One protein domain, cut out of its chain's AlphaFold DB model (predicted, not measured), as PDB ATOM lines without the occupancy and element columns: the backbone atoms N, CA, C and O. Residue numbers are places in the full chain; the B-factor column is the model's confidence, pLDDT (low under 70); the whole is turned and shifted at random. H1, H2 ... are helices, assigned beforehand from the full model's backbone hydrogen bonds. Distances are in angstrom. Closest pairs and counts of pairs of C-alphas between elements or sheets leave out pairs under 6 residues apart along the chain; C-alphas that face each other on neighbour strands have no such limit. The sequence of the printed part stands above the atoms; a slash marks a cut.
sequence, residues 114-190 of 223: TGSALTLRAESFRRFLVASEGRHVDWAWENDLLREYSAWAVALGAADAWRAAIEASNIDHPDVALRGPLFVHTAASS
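AT A GLANCE: This is residues 114 to 190 of the 223 residues of the protein "DUF2207 domain-containing protein" of Ilumatobacter sp (UniProt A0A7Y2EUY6). A small body of short helices is built round the hairpin of H3 and H4, and the long helix H1 reaches away from it as an arm, of which residues 114 to 121 stick out free. H2 sits across the end of the hairpin away from its turn, H6 crosses H3, and the short H5 packs on H4. You have 77 printed residues with six named helices, H1 to H6 in chain order, and no named strand; the class is all helix. The whole is compact, with a radius of gyration of the C-alphas of 12.5 A, and spans 40 by 31 by 18 A.

IN THESE COORDINATES: Find C-alpha 114 at (189.564, 134.828, 93.665); from there H1, residues 114 to 131, runs 25.5 A to C-alpha 131 at (168.433, 122.507, 86.535). Next come H2, residues 134 to 142, 12.5 A long, and H3, residues 146 to 155, 14.2 A long. H4, residues 159 to 167, measures 12.1 A. Look then for H5, residues 174 to 178, 6.4 A long, and H6, residues 181 to 186, 9.2 A long, which ends at C-alpha 186 at (159.839, 125.356, 104.342).

HOW THE PARTS SIT: Begin with H1: it touches H4 only at their ends, with residues 129 to 131 of H1 alone, and the closest C-alphas, of Val 130 and Ala 161, are 5.3 A apart. Their lines stand at a shallow tilt of 34.8 degrees, only just short of steep, the same way. H4 is the hub, touching five other helices. With H3 it forms a helical hairpin at a shallow tilt of 28 degrees, opposite ways; the closest C-alphas, of Ala 153 and Ala 159, are 4.6 A apart. H2 and H4 touch only at their ends, about perpendicular at 82 degrees, with the C-alphas of Gly 134 and Ala 165 closest at 4.9 A. H3 touches H6 at a steep tilt of 47 degrees, the same way, and the closest C-alphas, of Ala 151 and Pro 181, are 5.2 A apart. H5 touches H4, with the C-alphas of Ile 166 and Pro 174 closest at 6.8 A. H1 and H5 are apart, and so are H2 and H6. In H1, H2, H3, H4 and H5 every O i to N i+4 pair is within hydrogen-bond range; in H6 1 of 2 is.

THE WHOLE: Look from C-alpha Thr 114 to C-alpha Asp 172, the two farthest apart, at 40.6 A. Without residues 114 to 121 the body spans 30 by 27 by 18 A. The printed part has no cut and no long link. The mean pLDDT of the printed part is 83.9, and residues 172 to 177 are under 70.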
ATOM      1  N   THR A 114     189.915 135.986  92.834       86.62
ATOM      2  CA  THR A 114     189.564 134.828  93.665       86.62
ATOM      3  C   THR A 114     188.095 134.849  94.091       86.62
ATOM      4  O   THR A 114     187.413 133.830  93.993       86.62
ATOM      5  N   GLY A 115     187.575 136.009  94.517       84.38
ATOM      6  CA  GLY A 115     186.169 136.157  94.909       84.38
ATOM      7  C   GLY A 115     185.198 135.933  93.747       84.38
ATOM      8  O   GLY A 115     184.164 135.282  93.908       84.38
ATOM      9  N   SER A 116     185.549 136.415  92.556       86.00
ATOM     10  CA  SER A 116     184.789 136.191  91.324       86.00
ATOM     11  C   SER A 116     184.809 134.720  90.910       86.00
ATOM     12  O   SER A 116     183.752 134.170  90.616       86.00
ATOM     13  N   ALA A 117     185.964 134.050  90.972       89.31
ATOM     14  CA  ALA A 117     186.068 132.620  90.681       89.31
ATOM     15  C   ALA A 117     185.225 131.765  91.642       89.31
ATOM     16  O   ALA A 117     184.520 130.855  91.206       89.31
ATOM     17  N   LEU A 118     185.245 132.073  92.942       89.62
ATOM     18  CA  LEU A 118     184.427 131.368  93.931       89.62
ATOM     19  C   LEU A 118     182.929 131.611  93.703       89.62
ATOM     20  O   LEU A 118     182.138 130.676  93.776       89.62
ATOM     21  N   THR A 119     182.551 132.848  93.366       89.25
ATOM     22  CA  THR A 119     181.163 133.190  93.021       89.25
ATOM     23  C   THR A 119     180.703 132.424  91.787       89.25
ATOM     24  O   THR A 119     179.602 131.891  91.787       89.25
ATOM     25  N   LEU A 120     181.545 132.323  90.754       92.69
ATOM     26  CA  LEU A 120     181.231 131.559  89.548       92.69
ATOM     27  C   LEU A 120     181.024 130.075  89.856       92.69
ATOM     28  O   LEU A 120     180.055 129.508  89.371       92.69
ATOM     29  N   ARG A 121     181.874 129.468  90.693       93.38
ATOM     30  CA  ARG A 121     181.710 128.068  91.127       93.38
ATOM     31  C   ARG A 121     180.420 127.856  91.922       93.38
ATOM     32  O   ARG A 121     179.701 126.888  91.689       93.38
ATOM     33  N   ALA A 122     180.117 128.761  92.850       92.94
ATOM     34  CA  ALA A 122     178.893 128.692  93.642       92.94
ATOM     35  C   ALA A 122     177.643 128.879  92.767       92.94
ATOM     36  O   ALA A 122     176.674 128.143  92.909       92.94
ATOM     37  N   GLU A 123     177.682 129.819  91.824       93.38
ATOM     38  CA  GLU A 123     176.582 130.084  90.898       93.38
ATOM     39  C   GLU A 123     176.410 128.953  89.878       93.38
ATOM     40  O   GLU A 123     175.281 128.570  89.588       93.38
ATOM     41  N   SER A 124     177.494 128.355  89.372       93.56
ATOM     42  CA  SER A 124     177.395 127.174  88.509       93.56
ATOM     43  C   SER A 124     176.779 125.997  89.255       93.56
ATOM     44  O   SER A 124     175.935 125.303  88.700       93.56
ATOM     45  N   PHE A 125     177.146 125.803  90.526       92.69
ATOM     46  CA  PHE A 125     176.551 124.752  91.344       92.69
ATOM     47  C   PHE A 125     175.086 125.044  91.680       92.69
ATOM     48  O   PHE A 125     174.248 124.156  91.586       92.69
ATOM     49  N   ARG A 126     174.732 126.298  91.971       93.12
ATOM     50  CA  ARG A 126     173.334 126.713  92.139       93.12
ATOM     51  C   ARG A 126     172.513 126.434  90.883       93.12
ATOM     52  O   ARG A 126     171.425 125.885  90.985       93.12
ATOM     53  N   ARG A 127     173.025 126.796  89.704       91.44
ATOM     54  CA  ARG A 127     172.359 126.526  88.420       91.44
ATOM     55  C   ARG A 127     172.220 125.039  88.159       91.44
ATOM     56  O   ARG A 127     171.169 124.634  87.689       91.44
ATOM     57  N   PHE A 128     173.236 124.251  88.506       89.25
ATOM     58  CA  PHE A 128     173.137 122.798  88.499       89.25
ATOM     59  C   PHE A 128     171.980 122.339  89.393       89.25
ATOM     60  O   PHE A 128     171.071 121.714  88.881       89.25
ATOM     61  N   LEU A 129     171.922 122.755  90.663       87.25
ATOM     62  CA  LEU A 129     170.838 122.379  91.586       87.25
ATOM     63  C   LEU A 129     169.442 122.812  91.113       87.25
ATOM     64  O   LEU A 129     168.472 122.115  91.384       87.25
ATOM     65  N   VAL A 130     169.328 123.951  90.425       88.81
ATOM     66  CA  VAL A 130     168.061 124.430  89.847       88.81
ATOM     67  C   VAL A 130     167.672 123.645  88.592       88.81
ATOM     68  O   VAL A 130     166.490 123.402  88.378       88.81
ATOM     69  N   ALA A 131     168.646 123.275  87.761       86.56
ATOM     70  CA  ALA A 131     168.433 122.507  86.535       86.56
ATOM     71  C   ALA A 131     168.416 120.986  86.768       86.56
ATOM     72  O   ALA A 131     168.164 120.230  85.833       86.56
ATOM     73  N   SER A 132     168.717 120.535  87.986       74.88
ATOM     74  CA  SER A 132     168.752 119.125  88.348       74.88
ATOM     75  C   SER A 132     167.382 118.489  88.153       74.88
ATOM     76  O   SER A 132     166.449 118.725  88.913       74.88
ATOM     77  N   GLU A 133     167.284 117.648  87.133       75.50
ATOM     78  CA  GLU A 133     166.171 116.720  86.940       75.50
ATOM     79  C   GLU A 133     166.187 115.609  88.007       75.50
ATOM     80  O   GLU A 133     167.231 115.356  88.615       75.50
ATOM     81  N   GLY A 134     165.068 114.890  88.169       70.50
ATOM     82  CA  GLY A 134     164.917 113.791  89.139       70.50
ATOM     83  C   GLY A 134     166.060 112.766  89.112       70.50
ATOM     84  O   GLY A 134     166.537 112.363  90.165       70.50
ATOM     85  N   ARG A 135     166.634 112.485  87.932       71.25
ATOM     86  CA  ARG A 135     167.799 111.591  87.768       71.25
ATOM     87  C   ARG A 135     169.038 112.013  88.572       71.25
ATOM     88  O   ARG A 135     169.816 111.169  89.004       71.25
ATOM     89  N   HIS A 136     169.264 113.314  88.761       78.19
ATOM     90  CA  HIS A 136     170.390 113.802  89.572       78.19
ATOM     91  C   HIS A 136     170.129 113.632  91.067       78.19
ATOM     92  O   HIS A 136     171.072 113.517  91.850       78.19
ATOM     93  N   VAL A 137     168.857 113.622  91.457       78.25
ATOM     94  CA  VAL A 137     168.436 113.337  92.824       78.25
ATOM     95  C   VAL A 137     168.571 111.842  93.104       78.25
ATOM     96  O   VAL A 137     169.126 111.491  94.141       78.25
ATOM     97  N   ASP A 138     168.181 110.985  92.156       78.31
ATOM     98  CA  ASP A 138     168.372 109.532  92.248       78.31
ATOM     99  C   ASP A 138     169.861 109.189  92.430       78.31
ATOM    100  O   ASP A 138     170.231 108.472  93.355       78.31
ATOM    101  N   TRP A 139     170.749 109.807  91.639       84.12
ATOM    102  CA  TRP A 139     172.197 109.652  91.821       84.12
ATOM    103  C   TRP A 139     172.673 110.129  93.203       84.12
ATOM    104  O   TRP A 139     173.485 109.467  93.850       84.12
ATOM    105  N   ALA A 140     172.181 111.278  93.678       82.50
ATOM    106  CA  ALA A 140     172.551 111.799  94.994       82.50
ATOM    107  C   ALA A 140     172.049 110.896  96.133       82.50
ATOM    108  O   ALA A 140     172.692 110.826  97.179       82.50
ATOM    109  N   TRP A 141     170.932 110.200  95.930       81.62
ATOM    110  CA  TRP A 141     170.408 109.199  96.850       81.62
ATOM    111  C   TRP A 141     171.258 107.930  96.866       81.62
ATOM    112  O   TRP A 141     171.682 107.503  97.935       81.62
ATOM    113  N   GLU A 142     171.594 107.382  95.696       82.88
ATOM    114  CA  GLU A 142     172.449 106.192  95.567       82.88
ATOM    115  C   GLU A 142     173.834 106.376  96.207       82.88
ATOM    116  O   GLU A 142     174.444 105.411  96.662       82.88
ATOM    117  N   ASN A 143     174.326 107.617  96.260       85.62
ATOM    118  CA  ASN A 143     175.629 107.959  96.828       85.62
ATOM    119  C   ASN A 143     175.563 108.476  98.278       85.62
ATOM    120  O   ASN A 143     176.591 108.910  98.791       85.62
ATOM    121  N   ASP A 144     174.396 108.456  98.934       85.25
ATOM    122  CA  ASP A 144     174.189 108.983 100.299       85.25
ATOM    123  C   ASP A 144     174.583 110.471 100.457       85.25
ATOM    124  O   ASP A 144     175.024 110.926 101.507       85.25
ATOM    125  N   LEU A 145     174.432 111.260  99.386       87.12
ATOM    126  CA  LEU A 145     174.771 112.692  99.331       87.12
ATOM    127  C   LEU A 145     173.536 113.601  99.338       87.12
ATOM    128  O   LEU A 145     173.645 114.830  99.253       87.12
ATOM    129  N   LEU A 146     172.336 113.024  99.414       85.75
ATOM    130  CA  LEU A 146     171.084 113.771  99.298       85.75
ATOM    131  C   LEU A 146     170.940 114.837 100.399       85.75
ATOM    132  O   LEU A 146     170.427 115.941 100.167       85.75
ATOM    133  N   ARG A 147     171.438 114.547 101.604       86.00
ATOM    134  CA  ARG A 147     171.399 115.464 102.749       86.00
ATOM    135  C   ARG A 147     172.355 116.648 102.574       86.00
ATOM    136  O   ARG A 147     172.016 117.783 102.905       86.00
ATOM    137  N   GLU A 148     173.534 116.410 102.028       89.81
ATOM    138  CA  GLU A 148     174.552 117.420 101.761       89.81
ATOM    139  C   GLU A 148     174.084 118.340 100.631       89.81
ATOM    140  O   GLU A 148     174.133 119.564 100.762       89.81
ATOM    141  N   TYR A 149     173.553 117.769  99.547       88.06
ATOM    142  CA  TYR A 149     173.028 118.528  98.411       88.06
ATOM    143  C   TYR A 149     171.813 119.368  98.803       88.06
ATOM    144  O   TYR A 149     171.722 120.535  98.422       88.06
ATOM    145  N   SER A 150     170.921 118.829  99.638       89.44
ATOM    146  CA  SER A 150     169.797 119.600 100.171       89.44
ATOM    147  C   SER A 150     170.245 120.743 101.090       89.44
ATOM    148  O   SER A 150     169.686 121.838 101.005       89.44
ATOM    149  N   ALA A 151     171.292 120.561 101.905       90.06
ATOM    150  CA  ALA A 151     171.875 121.651 102.693       90.06
ATOM    151  C   ALA A 151     172.425 122.773 101.798       90.06
ATOM    152  O   ALA A 151     172.180 123.956 102.055       90.06
ATOM    153  N   TRP A 152     173.117 122.415 100.714       90.75
ATOM    154  CA  TRP A 152     173.612 123.384  99.738       90.75
ATOM    155  C   TRP A 152     172.496 124.076  98.956       90.75
ATOM    156  O   TRP A 152     172.588 125.279  98.715       90.75
ATOM    157  N   ALA A 153     171.422 123.366  98.608       90.81
ATOM    158  CA  ALA A 153     170.261 123.953  97.948       90.81
ATOM    159  C   ALA A 153     169.606 125.033  98.819       90.81
ATOM    160  O   ALA A 153     169.269 126.108  98.319       90.81
ATOM    161  N   VAL A 154     169.501 124.801 100.129       89.50
ATOM    162  CA  VAL A 154     169.032 125.817 101.086       89.50
ATOM    163  C   VAL A 154     170.011 126.986 101.173       89.50
ATOM    164  O   VAL A 154     169.592 128.138 101.069       89.50
ATOM    165  N   ALA A 155     171.312 126.718 101.292       89.62
ATOM    166  CA  ALA A 155     172.329 127.764 101.405       89.62
ATOM    167  C   ALA A 155     172.419 128.671 100.160       89.62
ATOM    168  O   ALA A 155     172.671 129.868 100.289       89.62
ATOM    169  N   LEU A 156     172.203 128.117  98.962       90.06
ATOM    170  CA  LEU A 156     172.296 128.828  97.679       90.06
ATOM    171  C   LEU A 156     170.946 129.359  97.165       90.06
ATOM    172  O   LEU A 156     170.894 129.961  96.091       90.06
ATOM    173  N   GLY A 157     169.852 129.153  97.903       88.94
ATOM    174  CA  GLY A 157     168.516 129.604  97.502       88.94
ATOM    175  C   GLY A 157     167.949 128.856  96.289       88.94
ATOM    176  O   GLY A 157     167.240 129.449  95.481       88.94
ATOM    177  N   ALA A 158     168.295 127.577  96.139       90.06
ATOM    178  CA  ALA A 158     167.751 126.648  95.145       90.06
ATOM    179  C   ALA A 158     166.820 125.589  95.775       90.06
ATOM    180  O   ALA A 158     166.433 124.635  95.107       90.06
ATOM    181  N   ALA A 159     166.467 125.744  97.057       87.88
ATOM    182  CA  ALA A 159     165.699 124.765  97.824       87.88
ATOM    183  C   ALA A 159     164.347 124.403  97.193       87.88
ATOM    184  O   ALA A 159     163.983 123.232  97.205       87.88
ATOM    185  N   ASP A 160     163.625 125.370  96.623       88.06
ATOM    186  CA  ASP A 160     162.310 125.108  96.029       88.06
ATOM    187  C   ASP A 160     162.414 124.248  94.761       88.06
ATOM    188  O   ASP A 160     161.674 123.277  94.619       88.06
ATOM    189  N   ALA A 161     163.377 124.556  93.885       88.12
ATOM    190  CA  ALA A 161     163.645 123.775  92.676       88.12
ATOM    191  C   ALA A 161     164.173 122.373  93.016       88.12
ATOM    192  O   ALA A 161     163.690 121.380  92.479       88.12
ATOM    193  N   TRP A 162     165.104 122.281  93.970       88.75
ATOM    194  CA  TRP A 162     165.649 121.004  94.434       88.75
ATOM    195  C   TRP A 162     164.583 120.117  95.087       88.75
ATOM    196  O   TRP A 162     164.552 118.911  94.869       88.75
ATOM    197  N   ARG A 163     163.666 120.710  95.858       87.25
ATOM    198  CA  ARG A 163     162.527 119.996  96.437       87.25
ATOM    199  C   ARG A 163     161.597 119.440  95.361       87.25
ATOM    200  O   ARG A 163     161.232 118.275  95.445       87.25
ATOM    201  N   ALA A 164     161.260 120.241  94.349       87.25
ATOM    202  CA  ALA A 164     160.452 119.774  93.224       87.25
ATOM    203  C   ALA A 164     161.137 118.621  92.469       87.25
ATOM    204  O   ALA A 164     160.473 117.672  92.061       87.25
ATOM    205  N   ALA A 165     162.466 118.661  92.339       85.75
ATOM    206  CA  ALA A 165     163.235 117.568  91.752       85.75
ATOM    207  C   ALA A 165     163.175 116.282  92.597       85.75
ATOM    208  O   ALA A 165     163.051 115.202  92.027       85.75
ATOM    209  N   ILE A 166     163.214 116.386  93.935       85.25
ATOM    210  CA  ILE A 166     163.022 115.239  94.844       85.25
ATOM    211  C   ILE A 166     161.610 114.665  94.704       85.25
ATOM    212  O   ILE A 166     161.452 113.456  94.589       85.25
ATOM    213  N   GLU A 167     160.584 115.513  94.677       84.25
ATOM    214  CA  GLU A 167     159.189 115.073  94.523       84.25
ATOM    215  C   GLU A 167     158.935 114.384  93.169       84.25
ATOM    216  O   GLU A 167     158.086 113.503  93.083       84.25
ATOM    217  N   ALA A 168     159.686 114.753  92.126       83.00
ATOM    218  CA  ALA A 168     159.625 114.132  90.803       83.00
ATOM    219  C   ALA A 168     160.537 112.897  90.637       83.00
ATOM    220  O   ALA A 168     160.469 112.229  89.604       83.00
ATOM    221  N   SER A 169     161.421 112.623  91.600       80.44
ATOM    222  CA  SER A 169     162.363 111.496  91.571       80.44
ATOM    223  C   SER A 169     161.723 110.202  92.080       80.44
ATOM    224  O   SER A 169     160.710 110.239  92.778       80.44
ATOM    225  N   ASN A 170     162.308 109.048  91.753       76.81
ATOM    226  CA  ASN A 170     161.724 107.741  92.082       76.81
ATOM    227  C   ASN A 170     162.344 107.127  93.351       76.81
ATOM    228  O   ASN A 170     162.579 105.922  93.423       76.81
ATOM    229  N   ILE A 171     162.652 107.975  94.332       79.31
ATOM    230  CA  ILE A 171     163.359 107.601  95.559       79.31
ATOM    231  C   ILE A 171     162.410 106.930  96.557       79.31
ATOM    232  O   ILE A 171     161.291 107.394  96.785       79.31
ATOM    233  N   ASP A 172     162.899 105.876  97.212       63.56
ATOM    234  CA  ASP A 172     162.206 105.223  98.321       63.56
ATOM    235  C   ASP A 172     162.223 106.148  99.556       63.56
ATOM    236  O   ASP A 172     163.276 106.443 100.118       63.56
ATOM    237  N   HIS A 173     161.046 106.627  99.970       66.81
ATOM    238  CA  HIS A 173     160.823 107.537 101.113       66.81
ATOM    239  C   HIS A 173     161.278 109.005 100.923       66.81
ATOM    240  O   HIS A 173     162.156 109.503 101.641       66.81
ATOM    241  N   PRO A 174     160.608 109.774 100.036       67.38
ATOM    242  CA  PRO A 174     160.890 111.203  99.848       67.38
ATOM    243  C   PRO A 174     160.668 112.036 101.124       67.38
ATOM    244  O   PRO A 174     161.256 113.105 101.293       67.38
ATOM    245  N   ASP A 175     159.857 111.555 102.068       69.50
ATOM    246  CA  ASP A 175     159.587 112.242 103.328       69.50
ATOM    247  C   ASP A 175     160.818 112.316 104.245       69.50
ATOM    248  O   ASP A 175     160.974 113.296 104.976       69.50
ATOM    249  N   VAL A 176     161.731 111.342 104.188       69.75
ATOM    250  CA  VAL A 176     162.983 111.364 104.963       69.75
ATOM    251  C   VAL A 176     163.926 112.446 104.429       69.75
ATOM    252  O   VAL A 176     164.505 113.199 105.215       69.75
ATOM    253  N   ALA A 177     164.006 112.603 103.105       69.88
ATOM    254  CA  ALA A 177     164.774 113.669 102.461       69.88
ATOM    255  C   ALA A 177     164.243 115.070 102.821       69.88
ATOM    256  O   ALA A 177     165.010 116.014 103.034       69.88
ATOM    257  N   LEU A 178     162.919 115.195 102.958       70.69
ATOM    258  CA  LEU A 178     162.236 116.443 103.303       70.69
ATOM    259  C   LEU A 178     162.355 116.824 104.787       70.69
ATOM    260  O   LEU A 178     162.269 118.009 105.108       70.69
ATOM    261  N   ARG A 179     162.610 115.866 105.692       73.50
ATOM    262  CA  ARG A 179     162.830 116.109 107.139       73.50
ATOM    263  C   ARG A 179     164.205 116.707 107.471       73.50
ATOM    264  O   ARG A 179     164.464 117.047 108.623       73.50
ATOM    265  N   GLY A 180     165.086 116.830 106.479       79.50
ATOM    266  CA  GLY A 180     166.431 117.379 106.616       79.50
ATOM    267  C   GLY A 180     166.501 118.914 106.500       79.50
ATOM    268  O   GLY A 180     165.600 119.629 106.938       79.50
ATOM    269  N   PRO A 181     167.571 119.464 105.900       79.06
ATOM    270  CA  PRO A 181     167.763 120.910 105.731       79.06
ATOM    271  C   PRO A 181     166.589 121.636 105.056       79.06
ATOM    272  O   PRO A 181     166.300 122.786 105.392       79.06
ATOM    273  N   LEU A 182     165.882 120.961 104.142       83.38
ATOM    274  CA  LEU A 182     164.719 121.517 103.442       83.38
ATOM    275  C   LEU A 182     163.561 121.850 104.386       83.38
ATOM    276  O   LEU A 182     162.866 122.833 104.141       83.38
ATOM    277  N   PHE A 183     163.393 121.115 105.490       84.12
ATOM    278  CA  PHE A 183     162.375 121.419 106.498       84.12
ATOM    279  C   PHE A 183     162.566 122.814 107.102       84.12
ATOM    280  O   PHE A 183     161.608 123.553 107.312       84.12
ATOM    281  N   VAL A 184     163.814 123.210 107.362       83.31
ATOM    282  CA  VAL A 184     164.113 124.535 107.925       83.31
ATOM    283  C   VAL A 184     163.726 125.636 106.938       83.31
ATOM    284  O   VAL A 184     163.206 126.672 107.350       83.31
ATOM    285  N   HIS A 185     163.949 125.407 105.640       84.81
ATOM    286  CA  HIS A 185     163.554 126.336 104.581       84.81
ATOM    287  C   HIS A 185     162.033 126.458 104.469       84.81
ATOM    288  O   HIS A 185     161.510 127.572 104.470       84.81
ATOM    289  N   THR A 186     161.306 125.340 104.451       84.25
ATOM    290  CA  THR A 186     159.839 125.356 104.342       84.25
ATOM    291  C   THR A 186     159.171 125.934 105.593       84.25
ATOM    292  O   THR A 186     158.232 126.719 105.479       84.25
ATOM    293  N   ALA A 187     159.700 125.653 106.787       84.50
ATOM    294  CA  ALA A 187     159.207 126.197 108.055       84.50
ATOM    295  C   ALA A 187     159.661 127.647 108.336       84.50
ATOM    296  O   ALA A 187     159.216 128.262 109.310       84.50
ATOM    297  N   ALA A 188     160.529 128.236 107.502       84.38
ATOM    298  CA  ALA A 188     161.087 129.571 107.729       84.38
ATOM    299  C   ALA A 188     160.020 130.675 107.806       84.38
ATOM    300  O   ALA A 188     160.190 131.660 108.529       84.38
ATOM    301  N   SER A 189     158.925 130.560 107.051       82.00
ATOM    302  CA  SER A 189     157.784 131.480 107.147       82.00
ATOM    303  C   SER A 189     157.112 131.385 108.518       82.00
ATOM    304  O   SER A 189     156.945 132.408 109.174       82.00
ATOM    305  N   SER A 190     156.832 130.176 109.003       82.81
ATOM    306  CA  SER A 190     156.246 129.930 110.324       82.81
ATOM    307  C   SER A 190     157.135 130.448 111.454       82.81
ATOM    308  O   SER A 190     156.643 131.111 112.366       82.81
TER     309      SER A 190